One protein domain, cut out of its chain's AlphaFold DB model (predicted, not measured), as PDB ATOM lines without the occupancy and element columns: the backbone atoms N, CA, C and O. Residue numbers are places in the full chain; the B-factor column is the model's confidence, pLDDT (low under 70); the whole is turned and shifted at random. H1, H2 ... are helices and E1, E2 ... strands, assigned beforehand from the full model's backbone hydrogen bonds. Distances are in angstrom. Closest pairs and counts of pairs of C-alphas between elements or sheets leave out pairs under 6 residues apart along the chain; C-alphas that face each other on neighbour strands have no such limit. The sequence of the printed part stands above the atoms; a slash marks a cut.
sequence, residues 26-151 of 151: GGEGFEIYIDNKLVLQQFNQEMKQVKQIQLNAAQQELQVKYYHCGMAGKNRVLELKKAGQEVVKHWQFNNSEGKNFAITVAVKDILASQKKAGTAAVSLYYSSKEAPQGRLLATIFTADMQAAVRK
ATOM      1  N   GLY A  26     -22.429 -39.839  -4.811       65.50
ATOM      2  CA  GLY A  26     -21.353 -39.241  -4.031       65.50
ATOM      3  C   GLY A  26     -20.693 -40.314  -3.172       65.50
ATOM      4  O   GLY A  26     -21.370 -40.996  -2.407       65.50
ATOM      5  N   GLY A  27     -19.390 -40.507  -3.366       81.94
ATOM      6  CA  GLY A  27     -18.613 -41.471  -2.599       81.94
ATOM      7  C   GLY A  27     -18.308 -40.939  -1.205       81.94
ATOM      8  O   GLY A  27     -18.092 -39.737  -1.010       81.94
ATOM      9  N   GLU A  28     -18.258 -41.854  -0.249       90.00
ATOM     10  CA  GLU A  28     -17.791 -41.588   1.104       90.00
ATOM     11  C   GLU A  28     -16.585 -42.479   1.387       90.00
ATOM     12  O   GLU A  28     -16.512 -43.620   0.919       90.00
ATOM     13  N   GLY A  29     -15.621 -41.956   2.131       93.94
ATOM     14  CA  GLY A  29     -14.440 -42.717   2.496       93.94
ATOM     15  C   GLY A  29     -13.514 -41.964   3.414       93.94
ATOM     16  O   GLY A  29     -13.717 -40.786   3.709       93.94
ATOM     17  N   PHE A  30     -12.481 -42.652   3.864       96.06
ATOM     18  CA  PHE A  30     -11.446 -42.044   4.672       96.06
ATOM     19  C   PHE A  30     -10.098 -42.722   4.467       96.06
ATOM     20  O   PHE A  30      -9.999 -43.864   4.016       96.06
ATOM     21  N   GLU A  31      -9.067 -41.995   4.865       97.62
ATOM     22  CA  GLU A  31      -7.692 -42.452   4.936       97.62
ATOM     23  C   GLU A  31      -7.128 -42.127   6.315       97.62
ATOM     24  O   GLU A  31      -7.422 -41.073   6.887       97.62
ATOM     25  N   ILE A  32      -6.293 -43.022   6.831       98.31
ATOM     26  CA  ILE A  32      -5.511 -42.817   8.045       98.31
ATOM     27  C   ILE A  32      -4.039 -42.961   7.688       98.31
ATOM     28  O   ILE A  32      -3.622 -43.956   7.087       98.31
ATOM     29  N   TYR A  33      -3.264 -41.968   8.095       98.31
ATOM     30  CA  TYR A  33      -1.824 -41.919   7.951       98.31
ATOM     31  C   TYR A  33      -1.171 -41.907   9.327       98.31
ATOM     32  O   TYR A  33      -1.689 -41.281  10.252       98.31
ATOM     33  N   ILE A  34      -0.017 -42.555   9.439       97.81
ATOM     34  CA  ILE A  34       0.881 -42.411  10.585       97.81
ATOM     35  C   ILE A  34       2.227 -41.927  10.061       97.81
ATOM     36  O   ILE A  34       2.772 -42.552   9.153       97.81
ATOM     37  N   ASP A  35       2.722 -40.806  10.587       96.75
ATOM     38  CA  ASP A  35       3.957 -40.149  10.131       96.75
ATOM     39  C   ASP A  35       4.010 -40.033   8.595       96.75
ATOM     40  O   ASP A  35       4.940 -40.487   7.928       96.75
ATOM     41  N   ASN A  36       2.931 -39.494   8.017       96.00
ATOM     42  CA  ASN A  36       2.718 -39.309   6.574       96.00
ATOM     43  C   ASN A  36       2.638 -40.596   5.729       96.00
ATOM     44  O   ASN A  36       2.442 -40.515   4.513       96.00
ATOM     45  N   LYS A  37       2.701 -41.786   6.331       97.50
ATOM     46  CA  LYS A  37       2.516 -43.068   5.639       97.50
ATOM     47  C   LYS A  37       1.065 -43.525   5.718       97.50
ATOM     48  O   LYS A  37       0.520 -43.644   6.809       97.50
ATOM     49  N   LEU A  38       0.450 -43.829   4.573       97.81
ATOM     50  CA  LEU A  38      -0.906 -44.385   4.515       97.81
ATOM     51  C   LEU A  38      -0.925 -45.781   5.159       97.81
ATOM     52  O   LEU A  38      -0.177 -46.662   4.735       97.81
ATOM     53  N   VAL A  39      -1.774 -45.976   6.169       97.75
ATOM     54  CA  VAL A  39      -1.905 -47.257   6.891       97.75
ATOM     55  C   VAL A  39      -3.291 -47.881   6.783       97.75
ATOM     56  O   VAL A  39      -3.423 -49.093   6.928       97.75
ATOM     57  N   LEU A  40      -4.323 -47.080   6.515       98.00
ATOM     58  CA  LEU A  40      -5.678 -47.564   6.281       98.00
ATOM     59  C   LEU A  40      -6.388 -46.649   5.290       98.00
ATOM     60  O   LEU A  40      -6.308 -45.429   5.403       98.00
ATOM     61  N   GLN A  41      -7.110 -47.246   4.354       97.38
ATOM     62  CA  GLN A  41      -7.968 -46.560   3.400       97.38
ATOM     63  C   GLN A  41      -9.228 -47.404   3.230       97.38
ATOM     64  O   GLN A  41      -9.119 -48.613   3.038       97.38
ATOM     65  N   GLN A  42     -10.407 -46.791   3.350       96.25
ATOM     66  CA  GLN A  42     -11.683 -47.482   3.156       96.25
ATOM     67  C   GLN A  42     -12.692 -46.552   2.490       96.25
ATOM     68  O   GLN A  42     -12.898 -45.421   2.936       96.25
ATOM     69  N   PHE A  43     -13.366 -47.060   1.459       93.81
ATOM     70  CA  PHE A  43     -14.411 -46.341   0.731       93.81
ATOM     71  C   PHE A  43     -15.692 -47.165   0.634       93.81
ATOM     72  O   PHE A  43     -15.673 -48.395   0.542       93.81
ATOM     73  N   ASN A  44     -16.830 -46.474   0.600       90.31
ATOM     74  CA  ASN A  44     -18.143 -47.051   0.338       90.31
ATOM     75  C   ASN A  44     -18.441 -48.270   1.240       90.31
ATOM     76  O   ASN A  44     -18.490 -48.160   2.464       90.31
ATOM     77  N   GLN A  45     -18.649 -49.450   0.644       90.19
ATOM     78  CA  GLN A  45     -19.018 -50.666   1.373       90.19
ATOM     79  C   GLN A  45     -17.916 -51.159   2.318       90.19
ATOM     80  O   GLN A  45     -18.230 -51.765   3.341       90.19
ATOM     81  N   GLU A  46     -16.644 -50.873   2.028       91.00
ATOM     82  CA  GLU A  46     -15.528 -51.297   2.878       91.00
ATOM     83  C   GLU A  46     -15.575 -50.636   4.252       91.00
ATOM     84  O   GLU A  46     -15.186 -51.257   5.236       91.00
ATOM     85  N   MET A  47     -16.139 -49.428   4.348       90.94
ATOM     86  CA  MET A  47     -16.282 -48.684   5.603       90.94
ATOM     87  C   MET A  47     -17.213 -49.366   6.620       90.94
ATOM     88  O   MET A  47     -17.306 -48.914   7.758       90.94
ATOM     89  N   LYS A  48     -17.934 -50.428   6.229       89.94
ATOM     90  CA  LYS A  48     -18.707 -51.271   7.159       89.94
ATOM     91  C   LYS A  48     -17.811 -52.190   7.988       89.94
ATOM     92  O   LYS A  48     -18.225 -52.653   9.048       89.94
ATOM     93  N   GLN A  49     -16.605 -52.483   7.506       92.69
ATOM     94  CA  GLN A  49     -15.640 -53.311   8.213       92.69
ATOM     95  C   GLN A  49     -14.739 -52.421   9.060       92.69
ATOM     96  O   GLN A  49     -13.969 -51.634   8.520       92.69
ATOM     97  N   VAL A  50     -14.777 -52.585  10.377       93.94
ATOM     98  CA  VAL A  50     -13.855 -51.875  11.268       93.94
ATOM     99  C   VAL A  50     -12.503 -52.585  11.249       93.94
ATOM    100  O   VAL A  50     -12.426 -53.786  11.510       93.94
ATOM    101  N   LYS A  51     -11.431 -51.853  10.929       96.25
ATOM    102  CA  LYS A  51     -10.053 -52.365  10.971       96.25
ATOM    103  C   LYS A  51      -9.339 -51.941  12.251       96.25
ATOM    104  O   LYS A  51      -9.752 -51.012  12.946       96.25
ATOM    105  N   GLN A  52      -8.261 -52.651  12.558       95.38
ATOM    106  CA  GLN A  52      -7.414 -52.376  13.711       95.38
ATOM    107  C   GLN A  52      -6.125 -51.691  13.258       95.38
ATOM    108  O   GLN A  52      -5.564 -52.052  12.225       95.38
ATOM    109  N   ILE A  53      -5.658 -50.721  14.036       95.62
ATOM    110  CA  ILE A  53      -4.389 -50.022  13.825       95.62
ATOM    111  C   ILE A  53      -3.571 -50.149  15.102       95.62
ATOM    112  O   ILE A  53      -4.076 -49.920  16.199       95.62
ATOM    113  N   GLN A  54      -2.300 -50.505  14.961       94.56
ATOM    114  CA  GLN A  54      -1.367 -50.561  16.076       94.56
ATOM    115  C   GLN A  54      -0.485 -49.316  16.065       94.56
ATOM    116  O   GLN A  54       0.154 -49.018  15.056       94.56
ATOM    117  N   LEU A  55      -0.456 -48.611  17.192       94.50
ATOM    118  CA  LEU A  55       0.450 -47.496  17.428       94.50
ATOM    119  C   LEU A  55       1.609 -47.923  18.330       94.50
ATOM    120  O   LEU A  55       1.469 -48.791  19.199       94.50
ATOM    121  N   ASN A  56       2.750 -47.278  18.122       89.88
ATOM    122  CA  ASN A  56       3.935 -47.376  18.960       89.88
ATOM    123  C   ASN A  56       4.385 -45.977  19.416       89.88
ATOM    124  O   ASN A  56       3.998 -44.964  18.839       89.88
ATOM    125  N   ALA A  57       5.208 -45.928  20.464       90.06
ATOM    126  CA  ALA A  57       5.646 -44.674  21.075       90.06
ATOM    127  C   ALA A  57       6.653 -43.861  20.237       90.06
ATOM    128  O   ALA A  57       6.896 -42.704  20.563       90.06
ATOM    129  N   ALA A  58       7.249 -44.447  19.192       93.12
ATOM    130  CA  ALA A  58       8.179 -43.743  18.305       93.12
ATOM    131  C   ALA A  58       7.456 -42.919  17.226       93.12
ATOM    132  O   ALA A  58       8.058 -42.022  16.638       93.12
ATOM    133  N   GLN A  59       6.183 -43.224  16.968       95.69
ATOM    134  CA  GLN A  59       5.356 -42.496  16.013       95.69
ATOM    135  C   GLN A  59       4.913 -41.154  16.587       95.69
ATOM    136  O   GLN A  59       4.611 -41.043  17.778       95.69
ATOM    137  N   GLN A  60       4.832 -40.141  15.730       96.94
ATOM    138  CA  GLN A  60       4.596 -38.763  16.148       96.94
ATOM    139  C   GLN A  60       3.169 -38.320  15.866       96.94
ATOM    140  O   GLN A  60       2.502 -37.768  16.749       96.94
ATOM    141  N   GLU A  61       2.675 -38.585  14.660       97.69
ATOM    142  CA  GLU A  61       1.420 -38.019  14.176       97.69
ATOM    143  C   GLU A  61       0.499 -39.080  13.584       97.69
ATOM    144  O   GLU A  61       0.914 -39.933  12.801       97.69
ATOM    145  N   LEU A  62      -0.785 -38.982  13.930       98.19
ATOM    146  CA  LEU A  62      -1.870 -39.662  13.240       98.19
ATOM    147  C   LEU A  62      -2.678 -38.609  12.488       98.19
ATOM    148  O   LEU A  62      -3.200 -37.666  13.083       98.19
ATOM    149  N   GLN A  63      -2.809 -38.791  11.179       98.12
ATOM    150  CA  GLN A  63      -3.605 -37.926  10.321       98.12
ATOM    151  C   GLN A  63      -4.790 -38.699   9.750       98.12
ATOM    152  O   GLN A  63      -4.632 -39.795   9.221       98.12
ATOM    153  N   VAL A  64      -5.974 -38.100   9.813       97.75
ATOM    154  CA  VAL A  64      -7.189 -38.605   9.170       97.75
ATOM    155  C   VAL A  64      -7.570 -37.667   8.038       97.75
ATOM    156  O   VAL A  64      -7.636 -36.455   8.233       97.75
ATOM    157  N   LYS A  65      -7.869 -38.221   6.865       95.88
ATOM    158  CA  LYS A  65      -8.567 -37.508   5.793       95.88
ATOM    159  C   LYS A  65      -9.930 -38.142   5.610       95.88
ATOM    160  O   LYS A  65     -10.015 -39.346   5.393       95.88
ATOM    161  N   TYR A  66     -10.981 -37.339   5.703       94.56
ATOM    162  CA  TYR A  66     -12.347 -37.806   5.500       94.56
ATOM    163  C   TYR A  66     -12.946 -37.181   4.252       94.56
ATOM    164  O   TYR A  66     -12.880 -35.965   4.075       94.56
ATOM    165  N   TYR A  67     -13.568 -38.005   3.422       91.50
ATOM    166  CA  TYR A  67     -14.150 -37.615   2.151       91.50
ATOM    167  C   TYR A  67     -15.659 -37.815   2.203       91.50
ATOM    168  O   TYR A  67     -16.143 -38.935   2.363       91.50
ATOM    169  N   HIS A  68     -16.401 -36.728   2.020       87.62
ATOM    170  CA  HIS A  68     -17.836 -36.772   1.780       87.62
ATOM    171  C   HIS A  68     -18.128 -36.004   0.494       87.62
ATOM    172  O   HIS A  68     -17.950 -34.786   0.442       87.62
ATOM    173  N   CYS A  69     -18.499 -36.717  -0.573       84.00
ATOM    174  CA  CYS A  69     -18.790 -36.119  -1.881       84.00
ATOM    175  C   CYS A  69     -17.649 -35.225  -2.418       84.00
ATOM    176  O   CYS A  69     -17.894 -34.220  -3.081       84.00
ATOM    177  N   GLY A  70     -16.392 -35.573  -2.109       78.69
ATOM    178  CA  GLY A  70     -15.208 -34.828  -2.553       78.69
ATOM    179  C   GLY A  70     -14.971 -33.482  -1.851       78.69
ATOM    180  O   GLY A  70     -14.145 -32.702  -2.323       78.69
ATOM    181  N   MET A  71     -15.659 -33.207  -0.737       83.50
ATOM    182  CA  MET A  71     -15.508 -31.978   0.053       83.50
ATOM    183  C   MET A  71     -15.008 -32.268   1.470       83.50
ATOM    184  O   MET A  71     -15.293 -33.324   2.041       83.50
ATOM    185  N   ALA A  72     -14.236 -31.331   2.027       87.12
ATOM    186  CA  ALA A  72     -13.841 -31.379   3.427       87.12
ATOM    187  C   ALA A  72     -15.048 -31.033   4.307       87.12
ATOM    188  O   ALA A  72     -15.773 -30.075   4.027       87.12
ATOM    189  N   GLY A  73     -15.262 -31.819   5.364       88.56
ATOM    190  CA  GLY A  73     -16.373 -31.592   6.282       88.56
ATOM    191  C   GLY A  73     -16.213 -30.314   7.110       88.56
ATOM    192  O   GLY A  73     -15.100 -29.830   7.336       88.56
ATOM    193  N   LYS A  74     -17.331 -29.787   7.609       92.50
ATOM    194  CA  LYS A  74     -17.394 -28.657   8.544       92.50
ATOM    195  C   LYS A  74     -17.591 -29.148   9.974       92.50
ATOM    196  O   LYS A  74     -18.179 -30.200  10.198       92.50
ATOM    197  N   ASN A  75     -17.127 -28.370  10.947       94.69
ATOM    198  CA  ASN A  75     -17.177 -28.665  12.379       94.69
ATOM    199  C   ASN A  75     -16.626 -30.065  12.681       94.69
ATOM    200  O   ASN A  75     -17.273 -30.872  13.342       94.69
ATOM    201  N   ARG A  76     -15.448 -30.365  12.128       95.50
ATOM    202  CA  ARG A  76     -14.844 -31.698  12.192       95.50
ATOM    203  C   ARG A  76     -14.422 -32.017  13.617       95.50
ATOM    204  O   ARG A  76     -13.758 -31.203  14.260       95.50
ATOM    205  N   VAL A  77     -14.758 -33.215  14.063       97.56
ATOM    206  CA  VAL A  77     -14.409 -33.738  15.380       97.56
ATOM    207  C   VAL A  77     -13.739 -35.087  15.213       97.56
ATOM    208  O   VAL A  77     -14.165 -35.911  14.401       97.56
ATOM    209  N   LEU A  78     -12.703 -35.315  16.012       98.19
ATOM    210  CA  LEU A  78     -12.127 -36.631  16.235       98.19
ATOM    211  C   LEU A  78     -12.335 -36.998  17.705       98.19
ATOM    212  O   LEU A  78     -12.071 -36.188  18.594       98.19
ATOM    213  N   GLU A  79     -12.792 -38.213  17.972       98.25
ATOM    214  CA  GLU A  79     -12.990 -38.712  19.331       98.25
ATOM    215  C   GLU A  79     -12.325 -40.070  19.509       98.25
ATOM    216  O   GLU A  79     -12.348 -40.919  18.616       98.25
ATOM    217  N   LEU A  80     -11.780 -40.296  20.700       97.69
ATOM    218  CA  LEU A  80     -11.445 -41.631  21.177       97.69
ATOM    219  C   LEU A  80     -12.523 -42.077  22.148       97.69
ATOM    220  O   LEU A  80     -12.834 -41.362  23.103       97.69
ATOM    221  N   LYS A  81     -13.048 -43.282  21.938       97.00
ATOM    222  CA  LYS A  81     -14.016 -43.908  22.841       97.00
ATOM    223  C   LYS A  81     -13.489 -45.247  23.332       97.00
ATOM    224  O   LYS A  81     -12.898 -45.998  22.558       97.00
ATOM    225  N   LYS A  82     -13.700 -45.558  24.606       92.62
ATOM    226  CA  LYS A  82     -13.450 -46.900  25.152       92.62
ATOM    227  C   LYS A  82     -14.653 -47.818  24.890       92.62
ATOM    228  O   LYS A  82     -15.655 -47.400  24.299       92.62
ATOM    229  N   ALA A  83     -14.536 -49.086  25.283       82.94
ATOM    230  CA  ALA A  83     -15.669 -50.008  25.260       82.94
ATOM    231  C   ALA A  83     -16.856 -49.395  26.034       82.94
ATOM    232  O   ALA A  83     -16.654 -48.774  27.074       82.94
ATOM    233  N   GLY A  84     -18.074 -49.507  25.495       79.94
ATOM    234  CA  GLY A  84     -19.262 -48.853  26.068       79.94
ATOM    235  C   GLY A  84     -19.483 -47.391  25.645       79.94
ATOM    236  O   GLY A  84     -20.326 -46.722  26.224       79.94
ATOM    237  N   GLN A  85     -18.758 -46.899  24.630       84.56
ATOM    238  CA  GLN A  85     -18.915 -45.562  24.025       84.56
ATOM    239  C   GLN A  85     -18.566 -44.354  24.917       84.56
ATOM    240  O   GLN A  85     -18.817 -43.216  24.520       84.56
ATOM    241  N   GLU A  86     -17.921 -44.558  26.066       93.25
ATOM    242  CA  GLU A  86     -17.423 -43.447  26.885       93.25
ATOM    243  C   GLU A  86     -16.257 -42.729  26.179       93.25
ATOM    244  O   GLU A  86     -15.284 -43.361  25.756       93.25
ATOM    245  N   VAL A  87     -16.351 -41.402  26.052       96.69
ATOM    246  CA  VAL A  87     -15.338 -40.561  25.400       96.69
ATOM    247  C   VAL A  87     -14.139 -40.366  26.326       96.69
ATOM    248  O   VAL A  87     -14.275 -39.859  27.434       96.69
ATOM    249  N   VAL A  88     -12.945 -40.723  25.851       96.81
ATOM    250  CA  VAL A  88     -11.680 -40.535  26.592       96.81
ATOM    251  C   VAL A  88     -10.863 -39.358  26.082       96.81
ATOM    252  O   VAL A  88      -9.995 -38.852  26.792       96.81
ATOM    253  N   LYS A  89     -11.133 -38.913  24.852       97.81
ATOM    254  CA  LYS A  89     -10.488 -37.758  24.235       97.81
ATOM    255  C   LYS A  89     -11.377 -37.197  23.131       97.81
ATOM    256  O   LYS A  89     -11.979 -37.961  22.383       97.81
ATOM    257  N   HIS A  90     -11.416 -35.876  23.035       97.88
ATOM    258  CA  HIS A  90     -12.187 -35.131  22.049       97.88
ATOM    259  C   HIS A  90     -11.291 -34.034  21.462       97.88
ATOM    260  O   HIS A  90     -10.654 -33.292  22.214       97.88
ATOM    261  N   TRP A  91     -11.234 -33.944  20.135       98.38
ATOM    262  CA  TRP A  91     -10.562 -32.872  19.406       98.38
ATOM    263  C   TRP A  91     -11.550 -32.216  18.449       98.38
ATOM    264  O   TRP A  91     -12.087 -32.876  17.561       98.38
ATOM    265  N   GLN A  92     -11.734 -30.908  18.605       97.06
ATOM    266  CA  GLN A  92     -12.497 -30.076  17.683       97.06
ATOM    267  C   GLN A  92     -11.530 -29.363  16.738       97.06
ATOM    268  O   GLN A  92     -10.571 -28.732  17.183       97.06
ATOM    269  N   PHE A  93     -11.805 -29.428  15.440       95.06
ATOM    270  CA  PHE A  93     -11.010 -28.758  14.418       95.06
ATOM    271  C   PHE A  93     -11.780 -27.590  13.816       95.06
ATOM    272  O   PHE A  93     -13.001 -27.650  13.634       95.06
ATOM    273  N   ASN A  94     -11.035 -26.544  13.462       91.75
ATOM    274  CA  ASN A  94     -11.575 -25.401  12.745       91.75
ATOM    275  C   ASN A  94     -12.018 -25.800  11.332       91.75
ATOM    276  O   ASN A  94     -11.479 -26.723  10.699       91.75
ATOM    277  N   ASN A  95     -13.001 -25.057  10.831       89.88
ATOM    278  CA  ASN A  95     -13.384 -25.126   9.431       89.88
ATOM    279  C   ASN A  95     -12.203 -24.683   8.572       89.88
ATOM    280  O   ASN A  95     -11.552 -23.684   8.865       89.88
ATOM    281  N   SER A  96     -11.934 -25.441   7.518       78.25
ATOM    282  CA  SER A  96     -10.931 -25.098   6.520       78.25
ATOM    283  C   SER A  96     -11.611 -24.877   5.182       78.25
ATOM    284  O   SER A  96     -12.518 -25.624   4.816       78.25
ATOM    285  N   GLU A  97     -11.158 -23.871   4.448       71.62
ATOM    286  CA  GLU A  97     -11.613 -23.628   3.086       71.62
ATOM    287  C   GLU A  97     -10.936 -24.598   2.101       71.62
ATOM    288  O   GLU A  97      -9.826 -25.088   2.329       71.62
ATOM    289  N   GLY A  98     -11.618 -24.898   0.995       69.62
ATOM    290  CA  GLY A  98     -11.071 -25.720  -0.085       69.62
ATOM    291  C   GLY A  98     -10.918 -27.212   0.245       69.62
ATOM    292  O   GLY A  98     -11.766 -27.829   0.885       69.62
ATOM    293  N   LYS A  99      -9.843 -27.821  -0.269       74.75
ATOM    294  CA  LYS A  99      -9.586 -29.275  -0.268       74.75
ATOM    295  C   LYS A  99      -8.706 -29.739   0.904       74.75
ATOM    296  O   LYS A  99      -7.943 -30.694   0.767       74.75
ATOM    297  N   ASN A 100      -8.773 -29.069   2.054       83.81
ATOM    298  CA  ASN A 100      -8.026 -29.502   3.236       83.81
ATOM    299  C   ASN A 100      -8.818 -30.544   4.042       83.81
ATOM    300  O   ASN A 100      -9.533 -30.228   4.989       83.81
ATOM    301  N   PHE A 101      -8.682 -31.809   3.650       86.19
ATOM    302  CA  PHE A 101      -9.363 -32.934   4.300       86.19
ATOM    303  C   PHE A 101      -8.678 -33.400   5.585       86.19
ATOM    304  O   PHE A 101      -9.297 -34.105   6.379       86.19
ATOM    305  N   ALA A 102      -7.411 -33.033   5.773       93.19
ATOM    306  CA  ALA A 102      -6.578 -33.574   6.829       93.19
ATOM    307  C   ALA A 102      -6.919 -32.956   8.189       93.19
ATOM    308  O   ALA A 102      -7.010 -31.735   8.336       93.19
ATOM    309  N   ILE A 103      -7.061 -33.820   9.187       95.06
ATOM    310  CA  ILE A 103      -6.983 -33.480  10.603       95.06
ATOM    311  C   ILE A 103      -5.857 -34.307  11.217       95.06
ATOM    312  O   ILE A 103      -5.784 -35.515  10.995       95.06
ATOM    313  N   THR A 104      -4.963 -33.653  11.950       97.19
ATOM    314  CA  THR A 104      -3.785 -34.290  12.547       97.19
ATOM    315  C   THR A 104      -3.876 -34.211  14.063       97.19
ATOM    316  O   THR A 104      -4.221 -33.167  14.618       97.19
ATOM    317  N   VAL A 105      -3.553 -35.314  14.732       98.12
ATOM    318  CA  VAL A 105      -3.393 -35.391  16.186       98.12
ATOM    319  C   VAL A 105      -2.062 -36.044  16.527       98.12
ATOM    320  O   VAL A 105      -1.546 -36.871  15.775       98.12
ATOM    321  N   ALA A 106      -1.512 -35.696  17.687       97.88
ATOM    322  CA  ALA A 106      -0.276 -36.305  18.155       97.88
ATOM    323  C   ALA A 106      -0.537 -37.728  18.679       97.88
ATOM    324  O   ALA A 106      -1.438 -37.942  19.496       97.88
ATOM    325  N   VAL A 107       0.286 -38.698  18.279       97.00
ATOM    326  CA  VAL A 107       0.201 -40.088  18.762       97.00
ATOM    327  C   VAL A 107       0.374 -40.146  20.277       97.00
ATOM    328  O   VAL A 107      -0.385 -40.834  20.957       97.00
ATOM    329  N   LYS A 108       1.282 -39.340  20.840       96.19
ATOM    330  CA  LYS A 108       1.481 -39.237  22.296       96.19
ATOM    331  C   LYS A 108       0.193 -38.916  23.067       96.19
ATOM    332  O   LYS A 108       0.002 -39.436  24.164       96.19
ATOM    333  N   ASP A 109      -0.711 -38.120  22.493       96.94
ATOM    334  CA  ASP A 109      -1.984 -37.771  23.131       96.94
ATOM    335  C   ASP A 109      -2.943 -38.965  23.139       96.94
ATOM    336  O   ASP A 109      -3.674 -39.162  24.113       96.94
ATOM    337  N   ILE A 110      -2.931 -39.776  22.077       96.31
ATOM    338  CA  ILE A 110      -3.709 -41.018  21.984       96.31
ATOM    339  C   ILE A 110      -3.220 -42.000  23.054       96.31
ATOM    340  O   ILE A 110      -4.017 -42.463  23.873       96.31
ATOM    341  N   LEU A 111      -1.905 -42.242  23.107       94.81
ATOM    342  CA  LEU A 111      -1.278 -43.154  24.068       94.81
ATOM    343  C   LEU A 111      -1.519 -42.709  25.519       94.81
ATOM    344  O   LEU A 111      -1.879 -43.518  26.377       94.81
ATOM    345  N   ALA A 112      -1.386 -41.409  25.801       94.69
ATOM    346  CA  ALA A 112      -1.673 -40.849  27.118       94.69
ATOM    347  C   ALA A 112      -3.151 -41.022  27.506       94.69
ATOM    348  O   ALA A 112      -3.451 -41.347  28.657       94.69
ATOM    349  N   SER A 113      -4.071 -40.854  26.551       95.00
ATOM    350  CA  SER A 113      -5.510 -41.038  26.778       95.00
ATOM    351  C   SER A 113      -5.852 -42.498  27.084       95.00
ATOM    352  O   SER A 113      -6.621 -42.760  28.006       95.00
ATOM    353  N   GLN A 114      -5.233 -43.451  26.381       93.12
ATOM    354  CA  GLN A 114      -5.372 -44.887  26.650       93.12
ATOM    355  C   GLN A 114      -4.874 -45.255  28.049       93.12
ATOM    356  O   GLN A 114      -5.600 -45.890  28.816       93.12
ATOM    357  N   LYS A 115      -3.676 -44.780  28.416       92.38
ATOM    358  CA  LYS A 115      -3.093 -45.003  29.743       92.38
ATOM    359  C   LYS A 115      -3.970 -44.422  30.852       92.38
ATOM    360  O   LYS A 115      -4.249 -45.113  31.825       92.38
ATOM    361  N   LYS A 116      -4.439 -43.179  30.696       92.81
ATOM    362  CA  LYS A 116      -5.329 -42.517  31.664       92.81
ATOM    363  C   LYS A 116      -6.656 -43.264  31.822       92.81
ATOM    364  O   LYS A 116      -7.181 -43.344  32.925       92.81
ATOM    365  N   ALA A 117      -7.190 -43.797  30.728       91.38
ATOM    366  CA  ALA A 117      -8.432 -44.558  30.730       91.38
ATOM    367  C   ALA A 117      -8.264 -46.026  31.160       91.38
ATOM    368  O   ALA A 117      -9.268 -46.725  31.268       91.38
ATOM    369  N   GLY A 118      -7.032 -46.502  31.383       90.44
ATOM    370  CA  GLY A 118      -6.757 -47.881  31.791       90.44
ATOM    371  C   GLY A 118      -7.122 -48.928  30.733       90.44
ATOM    372  O   GLY A 118      -7.463 -50.050  31.089       90.44
ATOM    373  N   THR A 119      -7.083 -48.577  29.443       89.00
ATOM    374  CA  THR A 119      -7.482 -49.476  28.344       89.00
ATOM    375  C   THR A 119      -6.366 -49.673  27.324       89.00
ATOM    376  O   THR A 119      -5.696 -48.724  26.923       89.00
ATOM    377  N   ALA A 120      -6.211 -50.911  26.847       87.62
ATOM    378  CA  ALA A 120      -5.294 -51.269  25.763       87.62
ATOM    379  C   ALA A 120      -5.817 -50.881  24.369       87.62
ATOM    380  O   ALA A 120      -5.046 -50.827  23.409       87.62
ATOM    381  N   ALA A 121      -7.123 -50.620  24.253       92.62
ATOM    382  CA  ALA A 121      -7.793 -50.348  22.989       92.62
ATOM    383  C   ALA A 121      -8.768 -49.172  23.099       92.62
ATOM    384  O   ALA A 121      -9.495 -49.034  24.088       92.62
ATOM    385  N   VAL A 122      -8.804 -48.341  22.061       96.19
ATOM    386  CA  VAL A 122      -9.786 -47.260  21.898       96.19
ATOM    387  C   VAL A 122     -10.293 -47.226  20.467       96.19
ATOM    388  O   VAL A 122      -9.560 -47.488  19.521       96.19
ATOM    389  N   SER A 123     -11.556 -46.880  20.298       97.19
ATOM    390  CA  SER A 123     -12.195 -46.697  19.004       97.19
ATOM    391  C   SER A 123     -12.057 -45.246  18.554       97.19
ATOM    392  O   SER A 123     -12.410 -44.331  19.299       97.19
ATOM    393  N   LEU A 124     -11.548 -45.043  17.341       97.94
ATOM    394  CA  LEU A 124     -11.382 -43.744  16.702       97.94
ATOM    395  C   LEU A 124     -12.650 -43.382  15.928       97.94
ATOM    396  O   LEU A 124     -13.007 -44.061  14.964       97.94
ATOM    397  N   TYR A 125     -13.303 -42.298  16.329       97.69
ATOM    398  CA  TYR A 125     -14.510 -41.791  15.691       97.69
ATOM    399  C   TYR A 125     -14.263 -40.446  15.032       97.69
ATOM    400  O   TYR A 125     -13.641 -39.574  15.628       97.69
ATOM    401  N   TYR A 126     -14.821 -40.262  13.842       97.38
ATOM    402  CA  TYR A 126     -14.885 -38.971  13.171       97.38
ATOM    403  C   TYR A 126     -16.331 -38.513  13.048       97.38
ATOM    404  O   TYR A 126     -17.200 -39.314  12.707       97.38
ATOM    405  N   SER A 127     -16.593 -37.230  13.256       96.81
ATOM    406  CA  SER A 127     -17.869 -36.611  12.898       96.81
ATOM    407  C   SER A 127     -17.656 -35.233  12.283       96.81
ATOM    408  O   SER A 127     -16.598 -34.614  12.392       96.81
ATOM    409  N   SER A 128     -18.666 -34.778  11.554       95.50
ATOM    410  CA  SER A 128     -18.718 -33.450  10.942       95.50
ATOM    411  C   SER A 128     -20.173 -33.084  10.676       95.50
ATOM    412  O   SER A 128     -21.065 -33.915  10.854       95.50
ATOM    413  N   LYS A 129     -20.430 -31.868  10.201       93.75
ATOM    414  CA  LYS A 129     -21.764 -31.440   9.767       93.75
ATOM    415  C   LYS A 129     -22.349 -32.372   8.697       93.75
ATOM    416  O   LYS A 129     -23.548 -32.623   8.693       93.75
ATOM    417  N   GLU A 130     -21.506 -32.889   7.813       90.69
ATOM    418  CA  GLU A 130     -21.864 -33.770   6.699       90.69
ATOM    419  C   GLU A 130     -21.965 -35.248   7.126       90.69
ATOM    420  O   GLU A 130     -22.568 -36.057   6.426       90.69
ATOM    421  N   ALA A 131     -21.429 -35.595   8.301       90.06
ATOM    422  CA  ALA A 131     -21.528 -36.919   8.918       90.06
ATOM    423  C   ALA A 131     -21.914 -36.792  10.411       90.06
ATOM    424  O   ALA A 131     -21.089 -37.075  11.290       90.06
ATOM    425  N   PRO A 132     -23.149 -36.343  10.723       91.31
ATOM    426  CA  PRO A 132     -23.537 -35.930  12.076       91.31
ATOM    427  C   PRO A 132     -23.689 -37.097  13.055       91.31
ATOM    428  O   PRO A 132     -23.472 -36.927  14.248       91.31
ATOM    429  N   GLN A 133     -24.008 -38.295  12.556       90.75
ATOM    430  CA  GLN A 133     -24.075 -39.514  13.376       90.75
ATOM    431  C   GLN A 133     -22.685 -39.998  13.826       90.75
ATOM    432  O   GLN A 133     -22.568 -40.896  14.660       90.75
ATOM    433  N   GLY A 134     -21.626 -39.405  13.270       92.44
ATOM    434  CA  GLY A 134     -20.262 -39.870  13.426       92.44
ATOM    435  C   GLY A 134     -20.018 -41.221  12.755       92.44
ATOM    436  O   GLY A 134     -20.928 -41.937  12.338       92.44
ATOM    437  N   ARG A 135     -18.744 -41.572  12.632       94.50
ATOM    438  CA  ARG A 135     -18.297 -42.816  12.023       94.50
ATOM    439  C   ARG A 135     -17.137 -43.403  12.798       94.50
ATOM    440  O   ARG A 135     -16.152 -42.716  13.047       94.50
ATOM    441  N   LEU A 136     -17.248 -44.689  13.118       96.19
ATOM    442  CA  LEU A 136     -16.125 -45.487  13.593       96.19
ATOM    443  C   LEU A 136     -15.168 -45.740  12.427       96.19
ATOM    444  O   LEU A 136     -15.553 -46.373  11.448       96.19
ATOM    445  N   LEU A 137     -13.944 -45.232  12.537       97.31
ATOM    446  CA  LEU A 137     -12.917 -45.377  11.509       97.31
ATOM    447  C   LEU A 137     -12.060 -46.623  11.748       97.31
ATOM    448  O   LEU A 137     -11.858 -47.432  10.850       97.31
ATOM    449  N   ALA A 138     -11.553 -46.779  12.969       97.38
ATOM    450  CA  ALA A 138     -10.670 -47.880  13.335       97.38
ATOM    451  C   ALA A 138     -10.668 -48.108  14.847       97.38
ATOM    452  O   ALA A 138     -11.001 -47.214  15.628       97.38
ATOM    453  N   THR A 139     -10.222 -49.287  15.269       96.75
ATOM    454  CA  THR A 139      -9.819 -49.536  16.657       96.75
ATOM    455  C   THR A 139      -8.305 -49.421  16.770       96.75
ATOM    456  O   THR A 139      -7.570 -50.094  16.051       96.75
ATOM    457  N   ILE A 140      -7.834 -48.569  17.671       96.00
ATOM    458  CA  ILE A 140      -6.420 -48.324  17.934       96.00
ATOM    459  C   ILE A 140      -5.968 -49.169  19.121       96.00
ATOM    460  O   ILE A 140      -6.573 -49.112  20.193       96.00
ATOM    461  N   PHE A 141      -4.868 -49.892  18.938       92.94
ATOM    462  CA  PHE A 141      -4.174 -50.659  19.968       92.94
ATOM    463  C   PHE A 141      -2.782 -50.087  20.208       92.94
ATOM    464  O   PHE A 141      -2.137 -49.597  19.281       92.94
ATOM    465  N   THR A 142      -2.284 -50.216  21.433       82.81
ATOM    466  CA  THR A 142      -0.865 -49.996  21.727       82.81
ATOM    467  C   THR A 142      -0.103 -51.310  21.659       82.81
ATOM    468  O   THR A 142      -0.560 -52.338  22.167       82.81
ATOM    469  N   ALA A 143       1.076 -51.282  21.037       66.62
ATOM    470  CA  ALA A 143       1.969 -52.439  21.010       66.62
ATOM    471  C   ALA A 143       2.333 -52.930  22.422       66.62
ATOM    472  O   ALA A 143       2.380 -54.134  22.665       66.62
ATOM    473  N   ASP A 144       2.485 -51.996  23.360       60.03
ATOM    474  CA  ASP A 144       2.965 -52.282  24.710       60.03
ATOM    475  C   ASP A 144       1.907 -52.964  25.598       60.03
ATOM    476  O   ASP A 144       2.258 -53.712  26.509       60.03
ATOM    477  N   MET A 145       0.606 -52.770  25.330       54.53
ATOM    478  CA  MET A 145      -0.468 -53.354  26.153       54.53
ATOM    479  C   MET A 145      -1.018 -54.684  25.616       54.53
ATOM    480  O   MET A 145      -1.632 -55.423  26.383       54.53
ATOM    481  N   GLN A 146      -0.759 -55.063  24.356       47.62
ATOM    482  CA  GLN A 146      -1.107 -56.414  23.875       47.62
ATOM    483  C   GLN A 146      -0.308 -57.521  24.583       47.62
ATOM    484  O   GLN A 146      -0.820 -58.627  24.760       47.62
ATOM    485  N   ALA A 147       0.912 -57.228  25.044       48.19
ATOM    486  CA  ALA A 147       1.725 -58.171  25.814       48.19
ATOM    487  C   ALA A 147       1.164 -58.454  27.223       48.19
ATOM    488  O   ALA A 147       1.446 -59.507  27.788       48.19
ATOM    489  N   ALA A 148       0.352 -57.546  27.779       46.56
ATOM    490  CA  ALA A 148      -0.251 -57.690  29.107       46.56
ATOM    491  C   ALA A 148      -1.585 -58.459  29.099       46.56
ATOM    492  O   ALA A 148      -1.985 -58.971  30.134       46.56
ATOM    493  N   VAL A 149      -2.265 -58.555  27.949       45.66
ATOM    494  CA  VAL A 149      -3.553 -59.271  27.805       45.66
ATOM    495  C   VAL A 149      -3.351 -60.745  27.411       45.66
ATOM    496  O   VAL A 149      -4.276 -61.546  27.488       45.66
ATOM    497  N   ARG A 150      -2.140 -61.123  26.976       44.47
ATOM    498  CA  ARG A 150      -1.774 -62.505  26.606       44.47
ATOM    499  C   ARG A 150      -1.033 -63.276  27.712       44.47
ATOM    500  O   ARG A 150      -0.504 -64.349  27.427       44.47
ATOM    501  N   LYS A 151      -0.960 -62.735  28.929       37.59
ATOM    502  CA  LYS A 151      -0.503 -63.439  30.136       37.59
ATOM    503  C   LYS A 151      -1.696 -63.696  31.040       37.59
ATOM    504  O   LYS A 151      -1.703 -64.776  31.660       37.59
TER     505      LYS A 151
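This is residues 26 to 151 of the 151 residues of an uncharacterized protein of Lacibacter cauensis (UniProt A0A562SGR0). Two twisted sheets, one of five strands and one of four, lie partly face to face as a sandwich, their strands crossed at 42 degrees; H2 packs on the larger sheet and also reaches E4, while H3 lies at one end of the long axis. The printed part has 126 residues, with nine named strands and three named helices in the order E1 E2 H1 E3 E4 E5 E6 E7 H2 E8 E9 H3. The sheets run E3 E9 E8 E5 E6, mixed, and E2 E1 E4 E7, antiparallel. The class is mixed, helices and strands; the whole is compact, with a radius of gyration of the C-alphas of 14.3 A, yet elongated, spanning 47 by 29 by 28 A.

Find C-alpha 28 at (-17.791, -41.588, 1.104); from there E1 runs 21.0 A to residue 34. Next come E2, residues 37 to 43, H1, 44 to 48, and E3, 51 to 55. E4, residues 61 to 68, covers 22.9 A; E5, 77 to 81, E6, 87 to 92, and E7, 102 to 106, follow. At C-alpha 107, (0.201, -40.088, 18.762), H2 begins and runs 15.4 A to residue 117. E8, residues 121 to 128, covers 23.5 A. E9, residues 131 to 142, covers 27.6 A and bends by 52 degrees at residue 134. H3, residues 143 to 149, ends at C-alpha 149, (-3.553, -59.271, 27.805).

In the larger, strongly twisted sheet, look first at E3 and E9, parallel, with N 53 and O 139 at 2.8 A. E8 and E9 form a hairpin, with N 135 and O 126 at 2.7 A. E8 and E5 are antiparallel, with N 79 and O 125 at 2.8 A, and the hairpin of E5 and E6 has N 91 and O 78 at 2.8 A. In the other sheet, the hairpin of E1 and E2 has N 32 and O 40 at 2.8 A; E4 is antiparallel to E1, N 33 to O 63 at 2.8 A, and to E7, N 64 to O 103 at 2.8 A. H2 is on one face of the larger sheet, two layers of helix and sheet; its closest C-alphas to E6 are those of Ser 113 and Val 88, 6.2 A. H1 only grazes both sheets, and H3 only grazes the larger one. Every O i to N i+4 pair of H2 is within hydrogen-bond range, against 0 of 1 in H1 and 0 of 3 in H3, whose O i to N i+3 counts are 2 of 2 and 1 of 4.

The C-alphas farthest apart, of Gly 98 and Lys 151, are 49.5 A apart. The printed part has no cut and no long link. Mean pLDDT of the printed part is 89.7; residues 26, 98 and 143 to 151 are under 70.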